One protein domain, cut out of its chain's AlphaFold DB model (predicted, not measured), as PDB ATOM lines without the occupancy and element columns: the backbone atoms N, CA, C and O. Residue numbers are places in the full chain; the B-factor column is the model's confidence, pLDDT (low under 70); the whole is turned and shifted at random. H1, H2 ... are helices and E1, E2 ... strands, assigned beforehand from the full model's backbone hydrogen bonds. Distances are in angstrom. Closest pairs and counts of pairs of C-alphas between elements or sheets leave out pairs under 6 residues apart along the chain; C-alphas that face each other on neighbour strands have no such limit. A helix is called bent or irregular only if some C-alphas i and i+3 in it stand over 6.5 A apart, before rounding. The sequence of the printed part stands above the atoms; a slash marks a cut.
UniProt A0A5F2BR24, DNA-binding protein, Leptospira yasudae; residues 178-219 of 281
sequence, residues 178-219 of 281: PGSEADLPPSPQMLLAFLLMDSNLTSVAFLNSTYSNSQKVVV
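AT A GLANCE: This is residues 178 to 219 of the 281 residues of the protein "DNA-binding protein" of Leptospira yasudae (UniProt A0A5F2BR24). This is a lopsided helical hairpin drawn out into a rod: the chain runs out through an unnamed stretch, residues 178 to 187, and the short helix H1, turns back, and returns along the long helix H2. H1 lies beside H2 near the turn, the residues 195 to 200 stick out at that end, and the short strand E1 follows H2 at the other end, where the first and last printed C-alphas are 9.0 A apart. The printed part has 42 residues, with two named helices and one named strand in the order H1, H2, E1. The class is mostly helix, and E1 pairs with no named strand. The whole is only just compact, close to loose, with a radius of gyration of the C-alphas of 10.8 A and spans of 34 by 15 by 12 A.

HOW THE PARTS SIT: Start at Pro 178 and pass along residues 178 to 187, which hold no named element, to reach H1, residues 188 to 195. After a tight link of 3 residues comes H2, residues 199 to 214. H1 and H2 form a helical hairpin and touch, with 10 pairs of C-alphas within 8 A. Look at the C-alphas of Ala 193 and Thr 202, the closest of the two helices, 4.9 A apart. The helices run opposite ways at a shallow tilt of 24 degrees, 10.0 A from centre to centre. In both H1 and H2 every O i to N i+4 pair is within hydrogen-bond range. A tight link of 1 residue then leads to E1, residues 216 to 218. H2 and E1 meet only through their link, and H1 and E1 are apart.

IN THESE COORDINATES: Find C-alpha 188 at (-37.739, 14.553, 69.584); from there H1 runs 10.4 A to C-alpha 195 at (-33.839, 6.508, 74.932). Next find C-alpha 199 at (-29.553, 12.226, 82.921), where H2 begins; its 16 residues cover 22.3 A, first to last C-alpha, up to C-alpha 214. Neither helix is bent. E1 runs from C-alpha 216 to C-alpha 218 at (-51.643, 27.248, 70.601).

THE WHOLE: Take the C-alphas of Asp 198 and Val 219, the two farthest apart, and you have 34.1 A between them. The first and last printed C-alphas, those of Pro 178 and Val 219, are 9.0 A apart. Residues 195 to 200 stand free. The printed part has no cut, and both links between its named elements are tight. In the B-factor column the mean pLDDT of the printed part is 80.3; the model's confidence is low, under 70, at residues 179 to 184.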
ATOM      1  N   PRO A 178     -50.947  29.131  76.188       76.06
ATOM      2  CA  PRO A 178     -49.493  29.034  76.180       76.06
ATOM      3  C   PRO A 178     -49.039  27.627  75.783       76.06
ATOM      4  O   PRO A 178     -49.599  26.633  76.242       76.06
ATOM      5  N   GLY A 179     -47.969  27.522  74.992       69.25
ATOM      6  CA  GLY A 179     -47.354  26.233  74.676       69.25
ATOM      7  C   GLY A 179     -46.798  25.505  75.906       69.25
ATOM      8  O   GLY A 179     -46.501  24.327  75.826       69.25
ATOM      9  N   SER A 180     -46.658  26.162  77.057       65.81
ATOM     10  CA  SER A 180     -46.309  25.504  78.323       65.81
ATOM     11  C   SER A 180     -47.483  24.785  78.995       65.81
ATOM     12  O   SER A 180     -47.249  23.907  79.815       65.81
ATOM     13  N   GLU A 181     -48.720  25.177  78.683       66.62
ATOM     14  CA  GLU A 181     -49.953  24.652  79.295       66.62
ATOM     15  C   GLU A 181     -50.709  23.695  78.368       66.62
ATOM     16  O   GLU A 181     -51.650  23.028  78.788       66.62
ATOM     17  N   ALA A 182     -50.315  23.627  77.097       67.69
ATOM     18  CA  ALA A 182     -50.862  22.665  76.159       67.69
ATOM     19  C   ALA A 182     -50.234  21.281  76.389       67.69
ATOM     20  O   ALA A 182     -49.009  21.168  76.455       67.69
ATOM     21  N   ASP A 183     -51.067  20.234  76.450       65.31
ATOM     22  CA  ASP A 183     -50.640  18.828  76.444       65.31
ATOM     23  C   ASP A 183     -49.945  18.506  75.113       65.31
ATOM     24  O   ASP A 183     -50.552  18.063  74.135       65.31
ATOM     25  N   LEU A 184     -48.653  18.812  75.051       67.56
ATOM     26  CA  LEU A 184     -47.838  18.658  73.857       67.56
ATOM     27  C   LEU A 184     -47.062  17.347  73.899       67.56
ATOM     28  O   LEU A 184     -46.538  16.967  74.949       67.56
ATOM     29  N   PRO A 185     -46.913  16.678  72.743       70.25
ATOM     30  CA  PRO A 185     -46.054  15.514  72.659       70.25
ATOM     31  C   PRO A 185     -44.603  15.898  73.002       70.25
ATOM     32  O   PRO A 185     -44.150  16.997  72.655       70.25
ATOM     33  N   PRO A 186     -43.854  14.997  73.663       73.62
ATOM     34  CA  PRO A 186     -42.467  15.246  74.031       73.62
ATOM     35  C   PRO A 186     -41.627  15.554  72.791       73.62
ATOM     36  O   PRO A 186     -41.775  14.928  71.737       73.62
ATOM     37  N   SER A 187     -40.728  16.532  72.918       76.69
ATOM     38  CA  SER A 187     -39.857  16.919  71.809       76.69
ATOM     39  C   SER A 187     -38.983  15.733  71.357       76.69
ATOM     40  O   SER A 187     -38.592  14.911  72.189       76.69
ATOM     41  N   PRO A 188     -38.599  15.639  70.068       80.38
ATOM     42  CA  PRO A 188     -37.739  14.553  69.584       80.38
ATOM     43  C   PRO A 188     -36.415  14.432  70.352       80.38
ATOM     44  O   PRO A 188     -35.905  13.338  70.557       80.38
ATOM     45  N   GLN A 189     -35.880  15.561  70.821       80.25
ATOM     46  CA  GLN A 189     -34.661  15.628  71.632       80.25
ATOM     47  C   GLN A 189     -34.874  15.013  73.018       80.25
ATOM     48  O   GLN A 189     -34.008  14.307  73.521       80.25
ATOM     49  N   MET A 190     -36.048  15.242  73.609       81.31
ATOM     50  CA  MET A 190     -36.448  14.644  74.880       81.31
ATOM     51  C   MET A 190     -36.638  13.131  74.733       81.31
ATOM     52  O   MET A 190     -36.153  12.380  75.572       81.31
ATOM     53  N   LEU A 191     -37.244  12.670  73.632       84.44
ATOM     54  CA  LEU A 191     -37.355  11.241  73.314       84.44
ATOM     55  C   LEU A 191     -35.982  10.574  73.151       84.44
ATOM     56  O   LEU A 191     -35.760   9.500  73.702       84.44
ATOM     57  N   LEU A 192     -35.053  11.215  72.435       83.50
ATOM     58  CA  LEU A 192     -33.684  10.714  72.271       83.50
ATOM     59  C   LEU A 192     -32.929  10.656  73.602       83.50
ATOM     60  O   LEU A 192     -32.246   9.672  73.869       83.50
ATOM     61  N   ALA A 193     -33.072  11.676  74.449       82.06
ATOM     62  CA  ALA A 193     -32.433  11.702  75.760       82.06
ATOM     63  C   ALA A 193     -32.962  10.598  76.691       82.06
ATOM     64  O   ALA A 193     -32.167   9.903  77.323       82.06
ATOM     65  N   PHE A 194     -34.283  10.371  76.707       83.06
ATOM     66  CA  PHE A 194     -34.889   9.243  77.422       83.06
ATOM     67  C   PHE A 194     -34.407   7.891  76.891       83.06
ATOM     68  O   PHE A 194     -34.116   6.996  77.681       83.06
ATOM     69  N   LEU A 195     -34.293   7.746  75.567       88.75
ATOM     70  CA  LEU A 195     -33.839   6.508  74.932       88.75
ATOM     71  C   LEU A 195     -32.371   6.191  75.257       88.75
ATOM     72  O   LEU A 195     -32.010   5.026  75.394       88.75
ATOM     73  N   LEU A 196     -31.537   7.222  75.404       89.62
ATOM     74  CA  LEU A 196     -30.121   7.101  75.758       89.62
ATOM     75  C   LEU A 196     -29.880   6.930  77.268       89.62
ATOM     76  O   LEU A 196     -28.742   6.688  77.661       89.62
ATOM     77  N   MET A 197     -30.919   7.052  78.109       83.62
ATOM     78  CA  MET A 197     -30.834   7.000  79.580       83.62
ATOM     79  C   MET A 197     -29.766   7.930  80.191       83.62
ATOM     80  O   MET A 197     -29.253   7.678  81.281       83.62
ATOM     81  N   ASP A 198     -29.437   9.028  79.515       86.50
ATOM     82  CA  ASP A 198     -28.455   9.998  79.994       86.50
ATOM     83  C   ASP A 198     -29.178  11.129  80.737       86.50
ATOM     84  O   ASP A 198     -29.961  11.891  80.159       86.50
ATOM     85  N   SER A 199     -28.920  11.241  82.040       83.81
ATOM     86  CA  SER A 199     -29.553  12.226  82.921       83.81
ATOM     87  C   SER A 199     -29.159  13.666  82.582       83.81
ATOM     88  O   SER A 199     -29.997  14.568  82.678       83.81
ATOM     89  N   ASN A 200     -27.928  13.892  82.117       86.44
ATOM     90  CA  ASN A 200     -27.459  15.208  81.694       86.44
ATOM     91  C   ASN A 200     -28.156  15.617  80.396       86.44
ATOM     92  O   ASN A 200     -28.745  16.698  80.338       86.44
ATOM     93  N   LEU A 201     -28.188  14.734  79.392       84.31
ATOM     94  CA  LEU A 201     -28.929  14.975  78.146       84.31
ATOM     95  C   LEU A 201     -30.425  15.177  78.408       84.31
ATOM     96  O   LEU A 201     -31.031  16.060  77.804       84.31
ATOM     97  N   THR A 202     -31.012  14.420  79.337       84.94
ATOM     98  CA  THR A 202     -32.429  14.558  79.705       84.94
ATOM     99  C   THR A 202     -32.710  15.925  80.319       84.94
ATOM    100  O   THR A 202     -33.672  16.583  79.924       84.94
ATOM    101  N   SER A 203     -31.848  16.402  81.223       84.12
ATOM    102  CA  SER A 203     -32.006  17.725  81.841       84.12
ATOM    103  C   SER A 203     -31.875  18.874  80.833       84.12
ATOM    104  O   SER A 203     -32.698  19.791  80.827       84.12
ATOM    105  N   VAL A 204     -30.900  18.795  79.921       86.19
ATOM    106  CA  VAL A 204     -30.691  19.795  78.864       86.19
ATOM    107  C   VAL A 204     -31.845  19.775  77.861       86.19
ATOM    108  O   VAL A 204     -32.357  20.832  77.494       86.19
ATOM    109  N   ALA A 205     -32.302  18.590  77.449       85.12
ATOM    110  CA  ALA A 205     -33.443  18.441  76.550       85.12
ATOM    111  C   ALA A 205     -34.740  18.958  77.187       85.12
ATOM    112  O   ALA A 205     -35.525  19.622  76.511       85.12
ATOM    113  N   PHE A 206     -34.942  18.711  78.486       85.25
ATOM    114  CA  PHE A 206     -36.072  19.251  79.234       85.25
ATOM    115  C   PHE A 206     -36.036  20.780  79.251       85.25
ATOM    116  O   PHE A 206     -36.980  21.402  78.770       85.25
ATOM    117  N   LEU A 207     -34.924  21.391  79.680       85.19
ATOM    118  CA  LEU A 207     -34.762  22.851  79.705       85.19
ATOM    119  C   LEU A 207     -34.968  23.484  78.325       85.19
ATOM    120  O   LEU A 207     -35.683  24.479  78.201       85.19
ATOM    121  N   ASN A 208     -34.397  22.884  77.278       85.12
ATOM    122  CA  ASN A 208     -34.567  23.363  75.910       85.12
ATOM    123  C   ASN A 208     -36.027  23.247  75.441       85.12
ATOM    124  O   ASN A 208     -36.552  24.153  74.794       85.12
ATOM    125  N   SER A 209     -36.710  22.155  75.801       82.44
ATOM    126  CA  SER A 209     -38.123  21.960  75.474       82.44
ATOM    127  C   SER A 209     -39.024  22.961  76.197       82.44
ATOM    128  O   SER A 209     -39.884  23.561  75.559       82.44
ATOM    129  N   THR A 210     -38.781  23.229  77.484       81.31
ATOM    130  CA  THR A 210     -39.517  24.226  78.268       81.31
ATOM    131  C   THR A 210     -39.299  25.625  77.704       81.31
ATOM    132  O   THR A 210     -40.263  26.363  77.502       81.31
ATOM    133  N   TYR A 211     -38.052  25.976  77.377       84.00
ATOM    134  CA  TYR A 211     -37.725  27.257  76.759       84.00
ATOM    135  C   TYR A 211     -38.411  27.413  75.392       84.00
ATOM    136  O   TYR A 211     -39.113  28.397  75.163       84.00
ATOM    137  N   SER A 212     -38.307  26.412  74.515       80.81
ATOM    138  CA  SER A 212     -38.960  26.433  73.202       80.81
ATOM    139  C   SER A 212     -40.490  26.491  73.303       80.81
ATOM    140  O   SER A 212     -41.125  27.232  72.556       80.81
ATOM    141  N   ASN A 213     -41.096  25.754  74.236       80.56
ATOM    142  CA  ASN A 213     -42.545  25.756  74.451       80.56
ATOM    143  C   ASN A 213     -43.041  27.078  75.052       80.56
ATOM    144  O   ASN A 213     -44.141  27.512  74.717       80.56
ATOM    145  N   SER A 214     -42.223  27.767  75.858       78.19
ATOM    146  CA  SER A 214     -42.549  29.099  76.396       78.19
ATOM    147  C   SER A 214     -42.662  30.185  75.315       78.19
ATOM    148  O   SER A 214     -43.383  31.171  75.483       78.19
ATOM    149  N   GLN A 215     -41.984  29.990  74.179       81.56
ATOM    150  CA  GLN A 215     -42.029  30.887  73.023       81.56
ATOM    151  C   GLN A 215     -43.136  30.530  72.025       81.56
ATOM    152  O   GLN A 215     -43.294  31.210  71.011       81.56
ATOM    153  N   LYS A 216     -43.914  29.478  72.288       83.44
ATOM    154  CA  LYS A 216     -44.983  29.008  71.407       83.44
ATOM    155  C   LYS A 216     -46.346  29.236  72.038       83.44
ATOM    156  O   LYS A 216     -46.505  29.268  73.256       83.44
ATOM    157  N   VAL A 217     -47.341  29.378  71.182       83.75
ATOM    158  CA  VAL A 217     -48.744  29.522  71.549       83.75
ATOM    159  C   VAL A 217     -49.590  28.601  70.685       83.75
ATOM    160  O   VAL A 217     -49.285  28.366  69.512       83.75
ATOM    161  N   VAL A 218     -50.646  28.066  71.282       82.38
ATOM    162  CA  VAL A 218     -51.643  27.248  70.601       82.38
ATOM    163  C   VAL A 218     -52.851  28.125  70.318       82.38
ATOM    164  O   VAL A 218     -53.428  28.743  71.218       82.38
ATOM    165  N   VAL A 219     -53.201  28.217  69.041       81.19
ATOM    166  CA  VAL A 219     -54.375  28.955  68.580       81.19
ATOM    167  C   VAL A 219     -55.630  28.122  68.812       81.19
ATOM    168  O   VAL A 219     -55.581  26.906  68.967       81.19
TER     169      VAL A 219